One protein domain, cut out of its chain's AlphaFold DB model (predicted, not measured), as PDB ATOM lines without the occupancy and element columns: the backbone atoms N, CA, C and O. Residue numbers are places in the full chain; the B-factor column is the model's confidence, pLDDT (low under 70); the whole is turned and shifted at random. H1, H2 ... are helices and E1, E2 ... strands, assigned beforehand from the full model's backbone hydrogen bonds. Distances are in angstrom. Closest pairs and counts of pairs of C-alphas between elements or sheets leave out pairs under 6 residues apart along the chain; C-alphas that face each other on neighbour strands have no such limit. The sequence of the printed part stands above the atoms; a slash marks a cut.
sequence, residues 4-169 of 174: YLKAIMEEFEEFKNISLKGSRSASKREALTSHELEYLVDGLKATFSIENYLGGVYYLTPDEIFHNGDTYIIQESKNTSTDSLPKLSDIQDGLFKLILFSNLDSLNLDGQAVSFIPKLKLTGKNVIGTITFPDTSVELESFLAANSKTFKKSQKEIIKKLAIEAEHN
ATOM      1  N   TYR A   4     128.289 185.031  21.865       65.06
ATOM      2  CA  TYR A   4     127.119 185.618  22.520       65.06
ATOM      3  C   TYR A   4     126.550 186.815  21.744       65.06
ATOM      4  O   TYR A   4     125.355 186.884  21.489       65.06
ATOM      5  N   LEU A   5     127.415 187.737  21.306       64.62
ATOM      6  CA  LEU A   5     126.994 188.906  20.528       64.62
ATOM      7  C   LEU A   5     126.460 188.486  19.151       64.62
ATOM      8  O   LEU A   5     125.496 189.059  18.664       64.62
ATOM      9  N   LYS A   6     127.057 187.449  18.552       67.12
ATOM     10  CA  LYS A   6     126.617 186.885  17.273       67.12
ATOM     11  C   LYS A   6     125.224 186.252  17.370       67.12
ATOM     12  O   LYS A   6     124.372 186.567  16.551       67.12
ATOM     13  N   ALA A   7     124.972 185.458  18.413       63.44
ATOM     14  CA  ALA A   7     123.660 184.859  18.672       63.44
ATOM     15  C   ALA A   7     122.564 185.914  18.912       63.44
ATOM     16  O   ALA A   7     121.441 185.753  18.453       63.44
ATOM     17  N   ILE A   8     122.902 187.025  19.577       62.81
ATOM     18  CA  ILE A   8     121.976 188.147  19.800       62.81
ATOM     19  C   ILE A   8     121.655 188.906  18.505       62.81
ATOM     20  O   ILE A   8     120.542 189.399  18.343       62.81
ATOM     21  N   MET A   9     122.633 189.049  17.609       64.44
ATOM     22  CA  MET A   9     122.511 189.899  16.422       64.44
ATOM     23  C   MET A   9     121.890 189.197  15.211       64.44
ATOM     24  O   MET A   9     121.347 189.883  14.349       64.44
ATOM     25  N   GLU A  10     121.995 187.870  15.108       69.19
ATOM     26  CA  GLU A  10     121.616 187.140  13.888       69.19
ATOM     27  C   GLU A  10     120.228 186.482  13.965       69.19
ATOM     28  O   GLU A  10     119.599 186.307  12.924       69.19
ATOM     29  N   GLU A  11     119.713 186.161  15.161       76.56
ATOM     30  CA  GLU A  11     118.468 185.393  15.301       76.56
ATOM     31  C   GLU A  11     117.558 185.936  16.420       76.56
ATOM     32  O   GLU A  11     117.828 185.798  17.613       76.56
ATOM     33  N   PHE A  12     116.442 186.559  16.022       71.50
ATOM     34  CA  PHE A  12     115.476 187.200  16.929       71.50
ATOM     35  C   PHE A  12     114.938 186.250  18.009       71.50
ATOM     36  O   PHE A  12     114.864 186.621  19.183       71.50
ATOM     37  N   GLU A  13     114.590 185.018  17.629       74.25
ATOM     38  CA  GLU A  13     114.065 184.023  18.568       74.25
ATOM     39  C   GLU A  13     115.119 183.584  19.590       74.25
ATOM     40  O   GLU A  13     114.805 183.405  20.769       74.25
ATOM     41  N   GLU A  14     116.388 183.487  19.190       75.62
ATOM     42  CA  GLU A  14     117.465 183.140  20.115       75.62
ATOM     43  C   GLU A  14     117.732 184.283  21.107       75.62
ATOM     44  O   GLU A  14     117.823 184.049  22.316       75.62
ATOM     45  N   PHE A  15     117.725 185.541  20.646       74.38
ATOM     46  CA  PHE A  15     117.777 186.707  21.535       74.38
ATOM     47  C   PHE A  15     116.613 186.727  22.537       74.38
ATOM     48  O   PHE A  15     116.832 186.946  23.737       74.38
ATOM     49  N   LYS A  16     115.384 186.475  22.066       75.00
ATOM     50  CA  LYS A  16     114.182 186.394  22.905       75.00
ATOM     51  C   LYS A  16     114.342 185.315  23.976       75.00
ATOM     52  O   LYS A  16     114.142 185.592  25.159       75.00
ATOM     53  N   ASN A  17     114.772 184.114  23.591       78.62
ATOM     54  CA  ASN A  17     114.937 182.979  24.499       78.62
ATOM     55  C   ASN A  17     116.028 183.204  25.553       78.62
ATOM     56  O   ASN A  17     115.821 182.897  26.733       78.62
ATOM     57  N   ILE A  18     117.182 183.748  25.157       77.00
ATOM     58  CA  ILE A  18     118.283 184.062  26.078       77.00
ATOM     59  C   ILE A  18     117.849 185.146  27.071       77.00
ATOM     60  O   ILE A  18     117.999 184.969  28.286       77.00
ATOM     61  N   SER A  19     117.253 186.234  26.577       75.81
ATOM     62  CA  SER A  19     116.795 187.352  27.408       75.81
ATOM     63  C   SER A  19     115.719 186.913  28.405       75.81
ATOM     64  O   SER A  19     115.791 187.251  29.590       75.81
ATOM     65  N   LEU A  20     114.771 186.081  27.962       80.81
ATOM     66  CA  LEU A  20     113.691 185.545  28.792       80.81
ATOM     67  C   LEU A  20     114.223 184.633  29.907       80.81
ATOM     68  O   LEU A  20     113.817 184.762  31.065       80.81
ATOM     69  N   LYS A  21     115.178 183.743  29.599       82.88
ATOM     70  CA  LYS A  21     115.843 182.900  30.611       82.88
ATOM     71  C   LYS A  21     116.593 183.740  31.644       82.88
ATOM     72  O   LYS A  21     116.501 183.453  32.843       82.88
ATOM     73  N   GLY A  22     117.315 184.769  31.198       81.25
ATOM     74  CA  GLY A  22     118.058 185.681  32.067       81.25
ATOM     75  C   GLY A  22     117.140 186.439  33.022       81.25
ATOM     76  O   GLY A  22     117.331 186.385  34.237       81.25
ATOM     77  N   SER A  23     116.095 187.061  32.478       83.88
ATOM     78  CA  SER A  23     115.108 187.824  33.243       83.88
ATOM     79  C   SER A  23     114.360 186.950  34.254       83.88
ATOM     80  O   SER A  23     114.315 187.284  35.438       83.88
ATOM     81  N   ARG A  24     113.888 185.762  33.850       82.44
ATOM     82  CA  ARG A  24     113.237 184.809  34.767       82.44
ATOM     83  C   ARG A  24     114.158 184.381  35.907       82.44
ATOM     84  O   ARG A  24     113.717 184.246  37.045       82.44
ATOM     85  N   SER A  25     115.434 184.147  35.611       83.25
ATOM     86  CA  SER A  25     116.415 183.750  36.626       83.25
ATOM     87  C   SER A  25     116.730 184.893  37.590       83.25
ATOM     88  O   SER A  25     116.871 184.647  38.783       83.25
ATOM     89  N   ALA A  26     116.822 186.130  37.095       80.25
ATOM     90  CA  ALA A  26     117.028 187.316  37.923       80.25
ATOM     91  C   ALA A  26     115.833 187.580  38.846       80.25
ATOM     92  O   ALA A  26     116.017 187.664  40.055       80.25
ATOM     93  N   SER A  27     114.617 187.590  38.301       80.00
ATOM     94  CA  SER A  27     113.387 187.789  39.075       80.00
ATOM     95  C   SER A  27     113.189 186.717  40.154       80.00
ATOM     96  O   SER A  27     112.817 187.049  41.278       80.00
ATOM     97  N   LYS A  28     113.521 185.449  39.867       80.94
ATOM     98  CA  LYS A  28     113.516 184.380  40.881       80.94
ATOM     99  C   LYS A  28     114.498 184.639  42.020       80.94
ATOM    100  O   LYS A  28     114.157 184.374  43.166       80.94
ATOM    101  N   ARG A  29     115.711 185.119  41.720       81.25
ATOM    102  CA  ARG A  29     116.679 185.476  42.770       81.25
ATOM    103  C   ARG A  29     116.145 186.622  43.621       81.25
ATOM    104  O   ARG A  29     116.198 186.511  44.837       81.25
ATOM    105  N   GLU A  30     115.570 187.645  42.999       78.25
ATOM    106  CA  GLU A  30     115.003 188.798  43.706       78.25
ATOM    107  C   GLU A  30     113.838 188.405  44.625       78.25
ATOM    108  O   GLU A  30     113.798 188.791  45.788       78.25
ATOM    109  N   ALA A  31     112.923 187.563  44.133       75.31
ATOM    110  CA  ALA A  31     111.769 187.097  44.903       75.31
ATOM    111  C   ALA A  31     112.166 186.229  46.111       75.31
ATOM    112  O   ALA A  31     111.477 186.240  47.126       75.31
ATOM    113  N   LEU A  32     113.266 185.476  46.001       70.56
ATOM    114  CA  LEU A  32     113.800 184.645  47.088       70.56
ATOM    115  C   LEU A  32     114.668 185.434  48.072       70.56
ATOM    116  O   LEU A  32     114.831 185.012  49.216       70.56
ATOM    117  N   THR A  33     115.256 186.546  47.634       58.84
ATOM    118  CA  THR A  33     116.127 187.363  48.475       58.84
ATOM    119  C   THR A  33     115.252 188.304  49.298       58.84
ATOM    120  O   THR A  33     114.833 189.360  48.833       58.84
ATOM    121  N   SER A  34     114.939 187.918  50.535       56.31
ATOM    122  CA  SER A  34     114.466 188.862  51.548       56.31
ATOM    123  C   SER A  34     115.690 189.533  52.162       56.31
ATOM    124  O   SER A  34     116.418 188.902  52.934       56.31
ATOM    125  N   HIS A  35     115.966 190.788  51.818       55.72
ATOM    126  CA  HIS A  35     116.969 191.534  52.564       55.72
ATOM    127  C   HIS A  35     116.403 191.813  53.962       55.72
ATOM    128  O   HIS A  35     115.369 192.451  54.081       55.72
ATOM    129  N   GLU A  36     117.079 191.377  55.033       46.69
ATOM    130  CA  GLU A  36     116.655 191.637  56.429       46.69
ATOM    131  C   GLU A  36     116.477 193.138  56.745       46.69
ATOM    132  O   GLU A  36     115.874 193.510  57.749       46.69
ATOM    133  N   LEU A  37     117.020 194.009  55.887       50.69
ATOM    134  CA  LEU A  37     116.918 195.462  55.975       50.69
ATOM    135  C   LEU A  37     115.776 196.050  55.131       50.69
ATOM    136  O   LEU A  37     115.422 197.206  55.357       50.69
ATOM    137  N   GLU A  38     115.206 195.303  54.182       51.56
ATOM    138  CA  GLU A  38     113.971 195.696  53.501       51.56
ATOM    139  C   GLU A  38     112.838 195.565  54.516       51.56
ATOM    140  O   GLU A  38     112.390 194.472  54.857       51.56
ATOM    141  N   TYR A  39     112.405 196.700  55.058       54.00
ATOM    142  CA  TYR A  39     111.228 196.768  55.914       54.00
ATOM    143  C   TYR A  39     109.989 196.538  55.031       54.00
ATOM    144  O   TYR A  39     109.358 197.495  54.577       54.00
ATOM    145  N   LEU A  40     109.687 195.263  54.760       57.44
ATOM    146  CA  LEU A  40     108.471 194.829  54.077       57.44
ATOM    147  C   LEU A  40     107.300 194.941  55.064       57.44
ATOM    148  O   LEU A  40     106.977 193.997  55.785       57.44
ATOM    149  N   VAL A  41     106.761 196.150  55.208       59.59
ATOM    150  CA  VAL A  41     105.703 196.460  56.188       59.59
ATOM    151  C   VAL A  41     104.328 196.422  55.545       59.59
ATOM    152  O   VAL A  41     103.343 196.165  56.232       59.59
ATOM    153  N   ASP A  42     104.261 196.696  54.243       66.12
ATOM    154  CA  ASP A  42     103.010 197.078  53.598       66.12
ATOM    155  C   ASP A  42     102.459 195.954  52.714       66.12
ATOM    156  O   ASP A  42     101.249 195.904  52.494       66.12
ATOM    157  N   GLY A  43     103.313 195.050  52.210       69.00
ATOM    158  CA  GLY A  43     102.912 194.080  51.191       69.00
ATOM    159  C   GLY A  43     103.720 192.788  51.104       69.00
ATOM    160  O   GLY A  43     104.467 192.407  52.000       69.00
ATOM    161  N   LEU A  44     103.517 192.083  49.988       78.75
ATOM    162  CA  LEU A  44     104.184 190.821  49.651       78.75
ATOM    163  C   LEU A  44     105.101 191.015  48.436       78.75
ATOM    164  O   LEU A  44     104.824 191.856  47.584       78.75
ATOM    165  N   LYS A  45     106.144 190.189  48.296       80.31
ATOM    166  CA  LYS A  45     106.901 190.098  47.036       80.31
ATOM    167  C   LYS A  45     106.081 189.336  45.996       80.31
ATOM    168  O   LYS A  45     105.623 188.224  46.257       80.31
ATOM    169  N   ALA A  46     105.932 189.911  44.806       79.19
ATOM    170  CA  ALA A  46     105.257 189.276  43.676       79.19
ATOM    171  C   ALA A  46     106.130 189.327  42.424       79.19
ATOM    172  O   ALA A  46     106.835 190.298  42.184       79.19
ATOM    173  N   THR A  47     106.072 188.283  41.600       85.06
ATOM    174  CA  THR A  47     106.738 188.273  40.296       85.06
ATOM    175  C   THR A  47     105.747 188.674  39.212       85.06
ATOM    176  O   THR A  47     104.720 188.027  39.033       85.06
ATOM    177  N   PHE A  48     106.091 189.706  38.453       87.69
ATOM    178  CA  PHE A  48     105.354 190.160  37.284       87.69
ATOM    179  C   PHE A  48     105.855 189.439  36.041       87.69
ATOM    180  O   PHE A  48     107.057 189.242  35.877       87.69
ATOM    181  N   SER A  49     104.930 189.101  35.148       90.44
ATOM    182  CA  SER A  49     105.217 188.756  33.759       90.44
ATOM    183  C   SER A  49     104.757 189.928  32.900       90.44
ATOM    184  O   SER A  49     103.564 190.199  32.821       90.44
ATOM    185  N   ILE A  50     105.701 190.639  32.296       90.25
ATOM    186  CA  ILE A  50     105.457 191.829  31.485       90.25
ATOM    187  C   ILE A  50     105.661 191.455  30.029       90.25
ATOM    188  O   ILE A  50     106.757 191.056  29.632       90.25
ATOM    189  N   GLU A  51     104.610 191.605  29.239       89.81
ATOM    190  CA  GLU A  51     104.655 191.448  27.793       89.81
ATOM    191  C   GLU A  51     104.777 192.822  27.130       89.81
ATOM    192  O   GLU A  51     104.062 193.761  27.483       89.81
ATOM    193  N   ASN A  52     105.708 192.963  26.188       86.56
ATOM    194  CA  ASN A  52     105.836 194.175  25.385       86.56
ATOM    195  C   ASN A  52     105.025 194.075  24.082       86.56
ATOM    196  O   ASN A  52     104.576 193.007  23.679       86.56
ATOM    197  N   TYR A  53     104.914 195.191  23.361       83.19
ATOM    198  CA  TYR A  53     104.161 195.275  22.103       83.19
ATOM    199  C   TYR A  53     104.697 194.384  20.958       83.19
ATOM    200  O   TYR A  53     104.042 194.258  19.926       83.19
ATOM    201  N   LEU A  54     105.882 193.783  21.113       83.25
ATOM    202  CA  LEU A  54     106.494 192.851  20.157       83.25
ATOM    203  C   LEU A  54     106.281 191.374  20.552       83.25
ATOM    204  O   LEU A  54     106.848 190.488  19.914       83.25
ATOM    205  N   GLY A  55     105.520 191.088  21.617       80.50
ATOM    206  CA  GLY A  55     105.296 189.731  22.134       80.50
ATOM    207  C   GLY A  55     106.492 189.148  22.902       80.50
ATOM    208  O   GLY A  55     106.635 187.926  23.042       80.50
ATOM    209  N   GLY A  56     107.414 190.006  23.349       82.00
ATOM    210  CA  GLY A  56     108.510 189.648  24.245       82.00
ATOM    211  C   GLY A  56     108.045 189.667  25.698       82.00
ATOM    212  O   GLY A  56     107.440 190.644  26.127       82.00
ATOM    213  N   VAL A  57     108.357 188.611  26.455       85.44
ATOM    214  CA  VAL A  57     107.951 188.465  27.861       85.44
ATOM    215  C   VAL A  57     109.160 188.564  28.788       85.44
ATOM    216  O   VAL A  57     110.158 187.863  28.609       85.44
ATOM    217  N   TYR A  58     109.043 189.402  29.813       86.38
ATOM    218  CA  TYR A  58     110.059 189.643  30.832       86.38
ATOM    219  C   TYR A  58     109.470 189.434  32.219       86.38
ATOM    220  O   TYR A  58     108.294 189.686  32.457       86.38
ATOM    221  N   TYR A  59     110.307 188.998  33.146       87.38
ATOM    222  CA  TYR A  59     109.957 188.823  34.543       87.38
ATOM    223  C   TYR A  59     110.657 189.878  35.391       87.38
ATOM    224  O   TYR A  59     111.888 189.980  35.365       87.38
ATOM    225  N   LEU A  60     109.874 190.642  36.149       86.81
ATOM    226  CA  LEU A  60     110.353 191.647  37.098       86.81
ATOM    227  C   LEU A  60     109.702 191.412  38.458       86.81
ATOM    228  O   LEU A  60     108.590 190.901  38.542       86.81
ATOM    229  N   THR A  61     110.398 191.785  39.521       88.62
ATOM    230  CA  THR A  61     109.918 191.645  40.897       88.62
ATOM    231  C   THR A  61     110.116 193.003  41.568       88.62
ATOM    232  O   THR A  61     111.276 193.394  41.691       88.62
ATOM    233  N   PRO A  62     109.051 193.744  41.928       90.12
ATOM    234  CA  PRO A  62     109.173 194.883  42.830       90.12
ATOM    235  C   PRO A  62     109.480 194.410  44.254       90.12
ATOM    236  O   PRO A  62     109.290 193.233  44.581       90.12
ATOM    237  N   ASP A  63     109.872 195.341  45.118       89.06
ATOM    238  CA  ASP A  63     110.105 195.037  46.531       89.06
ATOM    239  C   ASP A  63     108.806 194.625  47.234       89.06
ATOM    240  O   ASP A  63     108.791 193.641  47.973       89.06
ATOM    241  N   GLU A  64     107.702 195.333  46.977       89.81
ATOM    242  CA  GLU A  64     106.386 195.021  47.540       89.81
ATOM    243  C   GLU A  64     105.259 195.258  46.532       89.81
ATOM    244  O   GLU A  64     105.290 196.184  45.721       89.81
ATOM    245  N   ILE A  65     104.204 194.455  46.642       91.12
ATOM    246  CA  ILE A  65     102.882 194.779  46.120       91.12
ATOM    247  C   ILE A  65     101.851 194.686  47.242       91.12
ATOM    248  O   ILE A  65     101.858 193.741  48.038       91.12
ATOM    249  N   PHE A  66     100.952 195.660  47.304       90.50
ATOM    250  CA  PHE A  66      99.833 195.643  48.240       90.50
ATOM    251  C   PHE A  66      98.613 196.345  47.666       90.50
ATOM    252  O   PHE A  66      98.699 197.071  46.681       90.50
ATOM    253  N   HIS A  67      97.460 196.106  48.277       89.19
ATOM    254  CA  HIS A  67      96.195 196.685  47.851       89.19
ATOM    255  C   HIS A  67      95.823 197.855  48.763       89.19
ATOM    256  O   HIS A  67      95.858 197.719  49.986       89.19
ATOM    257  N   ASN A  68      95.472 199.001  48.182       87.44
ATOM    258  CA  ASN A  68      95.029 200.183  48.912       87.44
ATOM    259  C   ASN A  68      93.754 200.746  48.272       87.44
ATOM    260  O   ASN A  68      93.798 201.291  47.167       87.44
ATOM    261  N   GLY A  69      92.619 200.622  48.964       88.06
ATOM    262  CA  GLY A  69      91.312 200.936  48.381       88.06
ATOM    263  C   GLY A  69      90.997 199.973  47.240       88.06
ATOM    264  O   GLY A  69      90.959 198.777  47.488       88.06
ATOM    265  N   ASP A  70      90.836 200.497  46.023       90.19
ATOM    266  CA  ASP A  70      90.591 199.735  44.784       90.19
ATOM    267  C   ASP A  70      91.817 199.725  43.846       90.19
ATOM    268  O   ASP A  70      91.701 199.588  42.629       90.19
ATOM    269  N   THR A  71      93.015 199.996  44.370       94.00
ATOM    270  CA  THR A  71      94.231 200.157  43.561       94.00
ATOM    271  C   THR A  71      95.392 199.369  44.147       94.00
ATOM    272  O   THR A  71      95.704 199.466  45.335       94.00
ATOM    273  N   TYR A  72      96.078 198.615  43.294       94.38
ATOM    274  CA  TYR A  72      97.319 197.937  43.645       94.38
ATOM    275  C   TYR A  72      98.500 198.908  43.634       94.38
ATOM    276  O   TYR A  72      98.721 199.639  42.673       94.38
ATOM    277  N   ILE A  73      99.298 198.899  44.691       95.31
ATOM    278  CA  ILE A  73     100.533 199.671  44.781       95.31
ATOM    279  C   ILE A  73     101.698 198.752  44.434       95.31
ATOM    280  O   ILE A  73     101.902 197.751  45.114       95.31
ATOM    281  N   ILE A  74     102.456 199.100  43.394       95.44
ATOM    282  CA  ILE A  74     103.716 198.433  43.035       95.44
ATOM    283  C   ILE A  74     104.845 199.263  43.640       95.44
ATOM    284  O   ILE A  74     105.107 200.366  43.166       95.44
ATOM    285  N   GLN A  75     105.483 198.781  44.699       94.75
ATOM    286  CA  GLN A  75     106.392 199.578  45.515       94.75
ATOM    287  C   GLN A  75     107.847 199.124  45.362       94.75
ATOM    288  O   GLN A  75     108.168 197.954  45.551       94.75
ATOM    289  N   GLU A  76     108.729 200.079  45.063       94.69
ATOM    290  CA  GLU A  76     110.176 199.963  45.285       94.69
ATOM    291  C   GLU A  76     110.527 200.741  46.551       94.69
ATOM    292  O   GLU A  76     110.044 201.856  46.768       94.69
ATOM    293  N   SER A  77     111.388 200.175  47.380       94.06
ATOM    294  CA  SER A  77     111.741 200.680  48.695       94.06
ATOM    295  C   SER A  77     113.240 200.929  48.773       94.06
ATOM    296  O   SER A  77     114.059 200.047  48.540       94.06
ATOM    297  N   LYS A  78     113.634 202.145  49.161       94.75
ATOM    298  CA  LYS A  78     115.028 202.457  49.502       94.75
ATOM    299  C   LYS A  78     115.101 202.904  50.948       94.75
ATOM    300  O   LYS A  78     114.411 203.830  51.376       94.75
ATOM    301  N   ASN A  79     115.960 202.249  51.710       94.00
ATOM    302  CA  ASN A  79     116.100 202.467  53.139       94.00
ATOM    303  C   ASN A  79     117.554 202.759  53.517       94.00
ATOM    304  O   ASN A  79     118.501 202.315  52.871       94.00
ATOM    305  N   THR A  80     117.742 203.501  54.602       94.19
ATOM    306  CA  THR A  80     119.050 203.649  55.242       94.19
ATOM    307  C   THR A  80     118.915 203.610  56.759       94.19
ATOM    308  O   THR A  80     118.066 204.276  57.349       94.19
ATOM    309  N   SER A  81     119.775 202.826  57.409       92.12
ATOM    310  CA  SER A  81     119.855 202.724  58.872       92.12
ATOM    311  C   SER A  81     120.870 203.694  59.490       92.12
ATOM    312  O   SER A  81     120.979 203.791  60.715       92.12
ATOM    313  N   THR A  82     121.632 204.414  58.658       92.94
ATOM    314  CA  THR A  82     122.773 205.237  59.093       92.94
ATOM    315  C   THR A  82     122.602 206.729  58.815       92.94
ATOM    316  O   THR A  82     123.109 207.530  59.598       92.94
ATOM    317  N   ASP A  83     121.865 207.109  57.770       95.38
ATOM    318  CA  ASP A  83     121.564 208.507  57.423       95.38
ATOM    319  C   ASP A  83     120.043 208.751  57.460       95.38
ATOM    320  O   ASP A  83     119.262 207.819  57.630       95.38
ATOM    321  N   SER A  84     119.607 210.000  57.328       96.19
ATOM    322  CA  SER A  84     118.188 210.379  57.333       96.19
ATOM    323  C   SER A  84     117.492 210.215  55.982       96.19
ATOM    324  O   SER A  84     116.268 210.227  55.926       96.19
ATOM    325  N   LEU A  85     118.243 210.032  54.896       97.31
ATOM    326  CA  LEU A  85     117.716 209.788  53.553       97.31
ATOM    327  C   LEU A  85     118.651 208.824  52.803       97.31
ATOM    328  O   LEU A  85     119.872 208.965  52.958       97.31
ATOM    329  N   PRO A  86     118.131 207.877  51.995       96.94
ATOM    330  CA  PRO A  86     118.956 207.019  51.143       96.94
ATOM    331  C   PRO A  86     119.876 207.824  50.217       96.94
ATOM    332  O   PRO A  86     119.635 209.006  49.944       96.94
ATOM    333  N   LYS A  87     120.958 207.203  49.728       96.56
ATOM    334  CA  LYS A  87     121.878 207.903  48.824       96.56
ATOM    335  C   LYS A  87     121.158 208.238  47.524       96.56
ATOM    336  O   LYS A  87     120.292 207.496  47.071       96.56
ATOM    337  N   LEU A  88     121.580 209.325  46.880       96.88
ATOM    338  CA  LEU A  88     120.996 209.749  45.609       96.88
ATOM    339  C   LEU A  88     121.050 208.641  44.546       96.88
ATOM    340  O   LEU A  88     120.071 208.462  43.835       96.88
ATOM    341  N   SER A  89     122.144 207.876  44.477       97.00
ATOM    342  CA  SER A  89     122.270 206.731  43.565       97.00
ATOM    343  C   SER A  89     121.200 205.667  43.807       97.00
ATOM    344  O   SER A  89     120.660 205.123  42.854       97.00
ATOM    345  N   ASP A  90     120.867 205.404  45.072       95.75
ATOM    346  CA  ASP A  90     119.884 204.386  45.450       95.75
ATOM    347  C   ASP A  90     118.468 204.869  45.105       95.75
ATOM    348  O   ASP A  90     117.655 204.115  44.582       95.75
ATOM    349  N   ILE A  91     118.186 206.158  45.330       97.12
ATOM    350  CA  ILE A  91     116.926 206.801  44.926       97.12
ATOM    351  C   ILE A  91     116.772 206.758  43.400       97.12
ATOM    352  O   ILE A  91     115.715 206.388  42.899       97.12
ATOM    353  N   GLN A  92     117.828 207.112  42.661       96.38
ATOM    354  CA  GLN A  92     117.838 207.085  41.197       96.38
ATOM    355  C   GLN A  92     117.629 205.672  40.647       96.38
ATOM    356  O   GLN A  92     116.884 205.514  39.686       96.38
ATOM    357  N   ASP A  93     118.232 204.657  41.268       94.69
ATOM    358  CA  ASP A  93     117.999 203.251  40.931       94.69
ATOM    359  C   ASP A  93     116.526 202.854  41.124       94.69
ATOM    360  O   ASP A  93     115.911 202.295  40.215       94.69
ATOM    361  N   GLY A  94     115.926 203.215  42.264       94.25
ATOM    362  CA  GLY A  94     114.508 202.956  42.526       94.25
ATOM    363  C   GLY A  94     113.593 203.629  41.501       94.25
ATOM    364  O   GLY A  94     112.731 202.980  40.912       94.25
ATOM    365  N   LEU A  95     113.824 204.915  41.215       95.38
ATOM    366  CA  LEU A  95     113.083 205.644  40.180       95.38
ATOM    367  C   LEU A  95     113.243 204.997  38.801       95.38
ATOM    368  O   LEU A  95     112.258 204.842  38.084       95.38
ATOM    369  N   PHE A  96     114.459 204.584  38.438       94.00
ATOM    370  CA  PHE A  96     114.737 203.952  37.151       94.00
ATOM    371  C   PHE A  96     113.943 202.655  36.963       94.00
ATOM    372  O   PHE A  96     113.339 202.456  35.909       94.00
ATOM    373  N   LYS A  97     113.876 201.796  37.987       91.00
ATOM    374  CA  LYS A  97     113.046 200.583  37.940       91.00
ATOM    375  C   LYS A  97     111.559 200.913  37.772       91.00
ATOM    376  O   LYS A  97     110.872 200.281  36.968       91.00
ATOM    377  N   LEU A  98     111.068 201.938  38.471       94.56
ATOM    378  CA  LEU A  98     109.663 202.359  38.411       94.56
ATOM    379  C   LEU A  98     109.260 202.960  37.054       94.56
ATOM    380  O   LEU A  98     108.066 202.987  36.748       94.56
ATOM    381  N   ILE A  99     110.206 203.362  36.193       92.62
ATOM    382  CA  ILE A  99     109.903 203.730  34.796       92.62
ATOM    383  C   ILE A  99     109.212 202.565  34.079       92.62
ATOM    384  O   ILE A  99     108.261 202.783  33.334       92.62
ATOM    385  N   LEU A 100     109.639 201.322  34.315       91.06
ATOM    386  CA  LEU A 100     109.037 200.161  33.656       91.06
ATOM    387  C   LEU A 100     107.597 199.948  34.127       91.06
ATOM    388  O   LEU A 100     106.699 199.803  33.302       91.06
ATOM    389  N   PHE A 101     107.367 200.003  35.440       93.50
ATOM    390  CA  PHE A 101     106.035 199.808  36.010       93.50
ATOM    391  C   PHE A 101     105.074 200.957  35.669       93.50
ATOM    392  O   PHE A 101     103.914 200.707  35.365       93.50
ATOM    393  N   SER A 102     105.543 202.206  35.644       93.44
ATOM    394  CA  SER A 102     104.717 203.376  35.280       93.44
ATOM    395  C   SER A 102     104.337 203.432  33.803       93.44
ATOM    396  O   SER A 102     103.389 204.125  33.437       93.44
ATOM    397  N   ASN A 103     105.035 202.690  32.945       92.25
ATOM    398  CA  ASN A 103     104.716 202.588  31.523       92.25
ATOM    399  C   ASN A 103     103.923 201.325  31.161       92.25
ATOM    400  O   ASN A 103     103.679 201.096  29.977       92.25
ATOM    401  N   LEU A 104     103.490 200.527  32.142       93.12
ATOM    402  CA  LEU A 104     102.538 199.451  31.883       93.12
ATOM    403  C   LEU A 104     101.203 200.040  31.410       93.12
ATOM    404  O   LEU A 104     100.680 200.981  32.003       93.12
ATOM    405  N   ASP A 105     100.667 199.474  30.332       93.12
ATOM    406  CA  ASP A 105      99.359 199.853  29.792       93.12
ATOM    407  C   ASP A 105      98.217 199.297  30.656       93.12
ATOM    408  O   ASP A 105      97.267 199.999  30.991       93.12
ATOM    409  N   SER A 106      98.350 198.041  31.088       93.88
ATOM    410  CA  SER A 106      97.394 197.367  31.962       93.88
ATOM    411  C   SER A 106      98.094 196.394  32.907       93.88
ATOM    412  O   SER A 106      99.179 195.880  32.621       93.88
ATOM    413  N   LEU A 107      97.453 196.136  34.048       94.06
ATOM    414  CA  LEU A 107      97.813 195.068  34.969       94.06
ATOM    415  C   LEU A 107      96.633 194.107  35.068       94.06
ATOM    416  O   LEU A 107      95.519 194.540  35.343       94.06
ATOM    417  N   ASN A 108      96.881 192.814  34.858       92.69
ATOM    418  CA  ASN A 108      95.849 191.784  34.909       92.69
ATOM    419  C   ASN A 108      96.097 190.832  36.081       92.69
ATOM    420  O   ASN A 108      97.185 190.269  36.201       92.69
ATOM    421  N   LEU A 109      95.071 190.616  36.901       89.31
ATOM    422  CA  LEU A 109      95.034 189.611  37.959       89.31
ATOM    423  C   LEU A 109      93.899 188.630  37.655       89.31
ATOM    424  O   LEU A 109      92.763 189.048  37.450       89.31
ATOM    425  N   ASP A 110      94.212 187.336  37.558       88.56
ATOM    426  CA  ASP A 110      93.251 186.272  37.214       88.56
ATOM    427  C   ASP A 110      92.404 186.571  35.958       88.56
ATOM    428  O   ASP A 110      91.220 186.247  35.868       88.56
ATOM    429  N   GLY A 111      93.029 187.215  34.966       88.44
ATOM    430  CA  GLY A 111      92.393 187.599  33.703       88.44
ATOM    431  C   GLY A 111      91.542 188.872  33.765       88.44
ATOM    432  O   GLY A 111      90.946 189.235  32.754       88.44
ATOM    433  N   GLN A 112      91.494 189.563  34.906       92.44
ATOM    434  CA  GLN A 112      90.779 190.827  35.073       92.44
ATOM    435  C   GLN A 112      91.751 191.997  35.192       92.44
ATOM    436  O   GLN A 112      92.725 191.931  35.941       92.44
ATOM    437  N   ALA A 113      91.464 193.081  34.472       94.94
ATOM    438  CA  ALA A 113      92.233 194.312  34.580       94.94
ATOM    439  C   ALA A 113      92.007 194.955  35.954       94.94
ATOM    440  O   ALA A 113      90.866 195.123  36.390       94.94
ATOM    441  N   VAL A 114      93.094 195.340  36.614       94.81
ATOM    442  CA  VAL A 114      93.077 196.008  37.916       94.81
ATOM    443  C   VAL A 114      93.763 197.365  37.826       94.81
ATOM    444  O   VAL A 114      94.722 197.554  37.073       94.81
ATOM    445  N   SER A 115      93.283 198.329  38.610       95.69
ATOM    446  CA  SER A 115      93.955 199.618  38.748       95.69
ATOM    447  C   SER A 115      95.237 199.454  39.554       95.69
ATOM    448  O   SER A 115      95.270 198.726  40.549       95.69
ATOM    449  N   PHE A 116      96.293 200.152  39.148       95.50
ATOM    450  CA  PHE A 116      97.565 200.117  39.852       95.50
ATOM    451  C   PHE A 116      98.275 201.467  39.813       95.50
ATOM    452  O   PHE A 116      98.011 202.300  38.947       95.50
ATOM    453  N   ILE A 117      99.198 201.668  40.752       95.69
ATOM    454  CA  ILE A 117     100.120 202.797  40.740       95.69
ATOM    455  C   ILE A 117     101.497 202.382  41.280       95.69
ATOM    456  O   ILE A 117     101.597 201.803  42.367       95.69
ATOM    457  N   PRO A 118     102.575 202.654  40.536       96.06
ATOM    458  CA  PRO A 118     103.934 202.546  41.041       96.06
ATOM    459  C   PRO A 118     104.220 203.559  42.153       96.06
ATOM    460  O   PRO A 118     103.786 204.714  42.086       96.06
ATOM    461  N   LYS A 119     104.994 203.145  43.156       96.25
ATOM    462  CA  LYS A 119     105.387 203.985  44.283       96.25
ATOM    463  C   LYS A 119     106.852 203.785  44.670       96.25
ATOM    464  O   LYS A 119     107.315 202.654  44.771       96.25
ATOM    465  N   LEU A 120     107.559 204.877  44.952       97.06
ATOM    466  CA  LEU A 120     108.875 204.843  45.590       97.06
ATOM    467  C   LEU A 120     108.758 205.145  47.087       97.06
ATOM    468  O   LEU A 120     108.527 206.284  47.464       97.06
ATOM    469  N   LYS A 121     109.015 204.173  47.959       96.31
ATOM    470  CA  LYS A 121     109.063 204.397  49.409       96.31
ATOM    471  C   LYS A 121     110.492 204.670  49.864       96.31
ATOM    472  O   LYS A 121     111.387 203.849  49.682       96.31
ATOM    473  N   LEU A 122     110.709 205.812  50.512       96.81
ATOM    474  CA  LEU A 122     111.999 206.168  51.104       96.81
ATOM    475  C   LEU A 122     111.909 206.151  52.629       96.81
ATOM    476  O   LEU A 122     111.045 206.803  53.210       96.81
ATOM    477  N   THR A 123     112.824 205.442  53.287       95.44
ATOM    478  CA  THR A 123     112.925 205.436  54.755       95.44
ATOM    479  C   THR A 123     114.336 205.783  55.216       95.44
ATOM    480  O   THR A 123     115.333 205.470  54.561       95.44
ATOM    481  N   GLY A 124     114.430 206.459  56.359       95.56
ATOM    482  CA  GLY A 124     115.704 206.903  56.903       95.56
ATOM    483  C   GLY A 124     115.692 207.027  58.418       95.56
ATOM    484  O   GLY A 124     114.646 207.050  59.067       95.56
ATOM    485  N   LYS A 125     116.888 207.102  58.993       95.56
ATOM    486  CA  LYS A 125     117.098 207.148  60.436       95.56
ATOM    487  C   LYS A 125     116.594 208.466  61.030       95.56
ATOM    488  O   LYS A 125     116.936 209.541  60.543       95.56
ATOM    489  N   ASN A 126     115.871 208.376  62.149       95.69
ATOM    490  CA  ASN A 126     115.374 209.513  62.940       95.69
ATOM    491  C   ASN A 126     114.429 210.470  62.187       95.69
ATOM    492  O   ASN A 126     114.217 211.596  62.644       95.69
ATOM    493  N   VAL A 127     113.879 210.051  61.044       96.38
ATOM    494  CA  VAL A 127     112.836 210.808  60.343       96.38
ATOM    495  C   VAL A 127     111.541 210.708  61.144       96.38
ATOM    496  O   VAL A 127     111.142 209.626  61.570       96.38
ATOM    497  N   ILE A 128     110.903 211.850  61.372       95.38
ATOM    498  CA  ILE A 128     109.657 211.979  62.121       95.38
ATOM    499  C   ILE A 128     108.519 212.203  61.130       95.38
ATOM    500  O   ILE A 128     108.569 213.128  60.317       95.38
ATOM    501  N   GLY A 129     107.473 211.387  61.246       94.50
ATOM    502  CA  GLY A 129     106.288 211.471  60.397       94.50
ATOM    503  C   GLY A 129     106.493 210.865  59.009       94.50
ATOM    504  O   GLY A 129     107.469 210.167  58.735       94.50
ATOM    505  N   THR A 130     105.531 211.109  58.129       94.25
ATOM    506  CA  THR A 130     105.515 210.612  56.751       94.25
ATOM    507  C   THR A 130     104.863 211.661  55.867       94.25
ATOM    508  O   THR A 130     104.008 212.415  56.326       94.25
ATOM    509  N   ILE A 131     105.286 211.699  54.612       95.62
ATOM    510  CA  ILE A 131     104.705 212.516  53.554       95.62
ATOM    511  C   ILE A 131     104.569 211.645  52.307       95.62
ATOM    512  O   ILE A 131     105.284 210.650  52.181       95.62
ATOM    513  N   THR A 132     103.619 211.950  51.429       94.75
ATOM    514  CA  THR A 132     103.405 211.196  50.188       94.75
ATOM    515  C   THR A 132     103.155 212.168  49.058       94.75
ATOM    516  O   THR A 132     102.234 212.971  49.151       94.75
ATOM    517  N   PHE A 133     103.948 212.065  47.997       95.12
ATOM    518  CA  PHE A 133     103.840 212.926  46.831       95.12
ATOM    519  C   PHE A 133     102.995 212.288  45.708       95.12
ATOM    520  O   PHE A 133     103.013 211.058  45.558       95.12
ATOM    521  N   PRO A 134     102.285 213.099  44.894       90.88
ATOM    522  CA  PRO A 134     102.172 214.559  45.000       90.88
ATOM    523  C   PRO A 134     101.392 214.980  46.256       90.88
ATOM    524  O   PRO A 134     100.369 214.382  46.584       90.88
ATOM    525  N   ASP A 135     101.908 215.983  46.962       79.81
ATOM    526  CA  ASP A 135     101.345 216.527  48.198       79.81
ATOM    527  C   ASP A 135     100.924 217.989  48.003       79.81
ATOM    528  O   ASP A 135     101.032 218.553  46.910       79.81
ATOM    529  N   THR A 136     100.440 218.627  49.069       70.25
ATOM    530  CA  THR A 136     100.318 220.087  49.071       70.25
ATOM    531  C   THR A 136     101.619 220.733  49.549       70.25
ATOM    532  O   THR A 136     102.241 220.284  50.507       70.25
ATOM    533  N   SER A 137     102.003 221.869  48.960       77.38
ATOM    534  CA  SER A 137     103.235 222.589  49.338       77.38
ATOM    535  C   SER A 137     103.328 222.952  50.833       77.38
ATOM    536  O   SER A 137     104.426 223.081  51.378       77.38
ATOM    537  N   VAL A 138     102.185 223.089  51.515       79.31
ATOM    538  CA  VAL A 138     102.096 223.346  52.962       79.31
ATOM    539  C   VAL A 138     102.526 222.127  53.789       79.31
ATOM    540  O   VAL A 138     103.174 222.282  54.831       79.31
ATOM    541  N   GLU A 139     102.199 220.916  53.337       90.00
ATOM    542  CA  GLU A 139     102.576 219.667  54.006       90.00
ATOM    543  C   GLU A 139     104.083 219.421  53.898       90.00
ATOM    544  O   GLU A 139     104.716 219.096  54.908       90.00
ATOM    545  N   LEU A 140     104.680 219.699  52.734       94.38
ATOM    546  CA  LEU A 140     106.125 219.600  52.529       94.38
ATOM    547  C   LEU A 140     106.913 220.477  53.501       94.38
ATOM    548  O   LEU A 140     107.812 219.995  54.195       94.38
ATOM    549  N   GLU A 141     106.590 221.766  53.581       94.19
ATOM    550  CA  GLU A 141     107.326 222.676  54.464       94.19
ATOM    551  C   GLU A 141     107.116 222.313  55.946       94.19
ATOM    552  O   GLU A 141     108.065 222.365  56.733       94.19
ATOM    553  N   SER A 142     105.926 221.828  56.322       94.62
ATOM    554  CA  SER A 142     105.655 221.315  57.674       94.62
ATOM    555  C   SER A 142     106.500 220.077  58.003       94.62
ATOM    556  O   SER A 142     107.113 220.003  59.074       94.62
ATOM    557  N   PHE A 143     106.610 219.129  57.070       96.81
ATOM    558  CA  PHE A 143     107.444 217.935  57.214       96.81
ATOM    559  C   PHE A 143     108.938 218.280  57.315       96.81
ATOM    560  O   PHE A 143     109.652 217.751  58.177       96.81
ATOM    561  N   LEU A 144     109.425 219.211  56.484       96.50
ATOM    562  CA  LEU A 144     110.812 219.684  56.523       96.50
ATOM    563  C   LEU A 144     111.128 220.468  57.805       96.50
ATOM    564  O   LEU A 144     112.257 220.385  58.303       96.50
ATOM    565  N   ALA A 145     110.159 221.206  58.353       95.81
ATOM    566  CA  ALA A 145     110.292 221.913  59.623       95.81
ATOM    567  C   ALA A 145     110.399 220.935  60.805       95.81
ATOM    568  O   ALA A 145     111.331 221.051  61.612       95.81
ATOM    569  N   ALA A 146     109.521 219.925  60.855       96.88
ATOM    570  CA  ALA A 146     109.559 218.858  61.858       96.88
ATOM    571  C   ALA A 146     110.889 218.081  61.836       96.88
ATOM    572  O   ALA A 146     111.402 217.682  62.879       96.88
ATOM    573  N   ASN A 147     111.500 217.949  60.655       97.25
ATOM    574  CA  ASN A 147     112.767 217.248  60.437       97.25
ATOM    575  C   ASN A 147     113.963 218.192  60.214       97.25
ATOM    576  O   ASN A 147     114.976 217.816  59.616       97.25
ATOM    577  N   SER A 148     113.878 219.434  60.698       95.06
ATOM    578  CA  SER A 148     114.842 220.495  60.372       95.06
ATOM    579  C   SER A 148     116.288 220.187  60.774       95.06
ATOM    580  O   SER A 148     117.196 220.582  60.038       95.06
ATOM    581  N   LYS A 149     116.482 219.477  61.897       95.19
ATOM    582  CA  LYS A 149     117.781 219.001  62.418       95.19
ATOM    583  C   LYS A 149     118.192 217.627  61.873       95.19
ATOM    584  O   LYS A 149     119.354 217.255  62.000       95.19
ATOM    585  N   THR A 150     117.251 216.887  61.291       96.81
ATOM    586  CA  THR A 150     117.447 215.526  60.775       96.81
ATOM    587  C   THR A 150     117.958 215.551  59.334       96.81
ATOM    588  O   THR A 150     118.887 214.820  58.989       96.81
ATOM    589  N   PHE A 151     117.395 216.421  58.490       97.44
ATOM    590  CA  PHE A 151     117.818 216.556  57.098       97.44
ATOM    591  C   PHE A 151     118.893 217.629  56.913       97.44
ATOM    592  O   PHE A 151     118.728 218.792  57.293       97.44
ATOM    593  N   LYS A 152     119.971 217.260  56.220       96.38
ATOM    594  CA  LYS A 152     120.977 218.187  55.687       96.38
ATOM    595  C   LYS A 152     120.358 219.040  54.579       96.38
ATOM    596  O   LYS A 152     119.407 218.623  53.920       96.38
ATOM    597  N   LYS A 153     120.952 220.206  54.293       96.38
ATOM    598  CA  LYS A 153     120.496 221.092  53.205       96.38
ATOM    599  C   LYS A 153     120.352 220.344  51.872       96.38
ATOM    600  O   LYS A 153     119.318 220.454  51.232       96.38
ATOM    601  N   SER A 154     121.337 219.524  51.501       96.19
ATOM    602  CA  SER A 154     121.297 218.725  50.268       96.19
ATOM    603  C   SER A 154     120.144 217.717  50.223       96.19
ATOM    604  O   SER A 154     119.551 217.531  49.168       96.19
ATOM    605  N   GLN A 155     119.792 217.092  51.350       97.56
ATOM    606  CA  GLN A 155     118.666 216.155  51.427       97.56
ATOM    607  C   GLN A 155     117.328 216.881  51.273       97.56
ATOM    608  O   GLN A 155     116.461 216.395  50.558       97.56
ATOM    609  N   LYS A 156     117.183 218.078  51.862       97.31
ATOM    610  CA  LYS A 156     115.986 218.915  51.670       97.31
ATOM    611  C   LYS A 156     115.788 219.280  50.196       97.31
ATOM    612  O   LYS A 156     114.672 219.186  49.699       97.31
ATOM    613  N   GLU A 157     116.865 219.617  49.484       97.50
ATOM    614  CA  GLU A 157     116.804 219.870  48.036       97.50
ATOM    615  C   GLU A 157     116.413 218.621  47.233       97.50
ATOM    616  O   GLU A 157     115.668 218.727  46.264       97.50
ATOM    617  N   ILE A 158     116.882 217.430  47.627       97.88
ATOM    618  CA  ILE A 158     116.465 216.171  46.988       97.88
ATOM    619  C   ILE A 158     114.969 215.931  47.208       97.88
ATOM    620  O   ILE A 158     114.266 215.670  46.240       97.88
ATOM    621  N   ILE A 159     114.468 216.076  48.438       97.25
ATOM    622  CA  ILE A 159     113.040 215.894  48.753       97.25
ATOM    623  C   ILE A 159     112.179 216.859  47.925       97.25
ATOM    624  O   ILE A 159     111.200 216.436  47.322       97.25
ATOM    625  N   LYS A 160     112.589 218.129  47.805       96.31
ATOM    626  CA  LYS A 160     111.903 219.117  46.952       96.31
ATOM    627  C   LYS A 160     111.877 218.704  45.479       96.31
ATOM    628  O   LYS A 160     110.857 218.862  44.819       96.31
ATOM    629  N   LYS A 161     112.971 218.142  44.957       96.38
ATOM    630  CA  LYS A 161     113.011 217.617  43.581       96.38
ATOM    631  C   LYS A 161     112.106 216.401  43.389       96.38
ATOM    632  O   LYS A 161     111.499 216.290  42.334       96.38
ATOM    633  N   LEU A 162     112.007 215.518  44.383       96.38
ATOM    634  CA  LEU A 162     111.095 214.371  44.339       96.38
ATOM    635  C   LEU A 162     109.628 214.818  44.339       96.38
ATOM    636  O   LEU A 162     108.838 214.267  43.581       96.38
ATOM    637  N   ALA A 163     109.286 215.853  45.112       95.06
ATOM    638  CA  ALA A 163     107.953 216.454  45.078       95.06
ATOM    639  C   ALA A 163     107.605 216.977  43.672       95.06
ATOM    640  O   ALA A 163     106.557 216.643  43.129       95.06
ATOM    641  N   ILE A 164     108.531 217.714  43.046       94.31
ATOM    642  CA  ILE A 164     108.376 218.226  41.674       94.31
ATOM    643  C   ILE A 164     108.248 217.084  40.651       94.31
ATOM    644  O   ILE A 164     107.473 217.191  39.704       94.31
ATOM    645  N   GLU A 165     109.012 216.001  40.802       93.31
ATOM    646  CA  GLU A 165     108.905 214.827  39.923       93.31
ATOM    647  C   GLU A 165     107.514 214.191  40.020       93.31
ATOM    648  O   GLU A 165     106.876 213.957  38.999       93.31
ATOM    649  N   ALA A 166     107.013 213.965  41.235       93.19
ATOM    650  CA  ALA A 166     105.693 213.378  41.459       93.19
ATOM    651  C   ALA A 166     104.536 214.300  41.026       93.19
ATOM    652  O   ALA A 166     103.467 213.818  40.663       93.19
ATOM    653  N   GLU A 167     104.740 215.621  41.029       92.38
ATOM    654  CA  GLU A 167     103.776 216.585  40.485       92.38
ATOM    655  C   GLU A 167     103.676 216.490  38.953       92.38
ATOM    656  O   GLU A 167     102.578 216.496  38.394       92.38
ATOM    657  N   HIS A 168     104.811 216.350  38.262       91.81
ATOM    658  CA  HIS A 168     104.841 216.226  36.801       91.81
ATOM    659  C   HIS A 168     104.491 214.817  36.305       91.81
ATOM    660  O   HIS A 168     103.961 214.665  35.202       91.81
ATOM    661  N   ASN A 169     104.777 213.784  37.097       90.25
ATOM    662  CA  ASN A 169     104.569 212.390  36.735       90.25
ATOM    663  C   ASN A 169     103.391 211.781  37.503       90.25
ATOM    664  O   ASN A 169     103.555 211.098  38.509       90.25
TER     665      ASN A 169
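Overview. This is residues 4 to 169 of the 174 residues of an uncharacterized protein of Calothrix sp. NIES-4071 (UniProt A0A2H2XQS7). A small, strongly twisted sheet of three strands, E3, E4 and E7, sits in the middle of an elongated model, with H3 covering one of its faces. Toward one end the long helix H2 packs beside the hairpin E1 and E2, with short H1 making a corner at its tip; toward the other end lie H4 and H5, loosely side by side, and a small hairpin, E5 and E6, leads into E7. The printed part has 166 residues, mixed helices and strands, with five named helices and seven named strands in the order H1 H2 E1 E2 E3 E4 H3 E5 E6 E7 H4 H5. The main sheet runs E3, E4, E7 and is mixed, while the two hairpins are antiparallel. The whole is only just loose, close to compact, with a radius of gyration of the C-alphas of 18.5 A and spans of 57 by 36 by 31 A.

Along the chain. Find C-alpha 71 at (94.231, 200.157, 43.561); from there E4 runs through residues 71 to 79, 24.0 A long. Beside it look for E3, residues 64 to 68, and E7, residues 116 to 123, 22.1 A. H3 is residues 88 to 102, 20.3 A. E1 is residues 48 to 51, E2 57 to 60, E5 107 to 109 and E6 112 to 114. H1, residues 4 to 10, begins at C-alpha 4 (127.119, 185.618, 22.520), and H2, residues 12 to 32, is 30.3 A long. H4 is residues 137 to 146; H5, residues 153 to 168, 23.2 A, ends at C-alpha 168 (104.841, 216.226, 36.801).

Arrangement. Start at E4, the inner strand: E7 is parallel to it, with N 76 and O 119 at 3.0 A, and E3 forms an antiparallel hairpin with it, with N 73 and O 66 at 2.8 A. In two layers, helix on one face of a sheet, H3 is over E4 and E7 at a height over the sheet of 8.8 A, along the strands at 13 degrees to E4 on the local plane; its closest C-alphas to E4 are Gly 94 and Glu 76, 5.9 A. E6 runs on into E7 at 42 degrees, and in its hairpin with E5, N 114 and O 107 are 2.9 A apart. In the hairpin of E1 and E2, N 50 and O 58 are 2.8 A apart; the closest C-alphas of H2 and E2 are Arg 24 and Tyr 59, 5.2 A. H1 and H2 touch only at the corner, closest at C-alphas 8 and 15, 4.8 A. H5 is close to but not clearly touching H3, at C-alphas 158 and 88, 8.0 A, and H4, at C-alphas 156 and 144, 7.1 A. In H1, H2, H4 and H5 every O i to N i+4 pair is within hydrogen-bond range; in H3, 9 of 11 are.

Size, cuts and confidence. Look at C-alphas 10 and 146, the two farthest apart, at 58.8 A. The printed part has no cut. The links from H2 to E1 and from E7 to H4 are long. Mean pLDDT of the printed part is 87.0, but residues 4 to 10 and 33 to 43 are under 70.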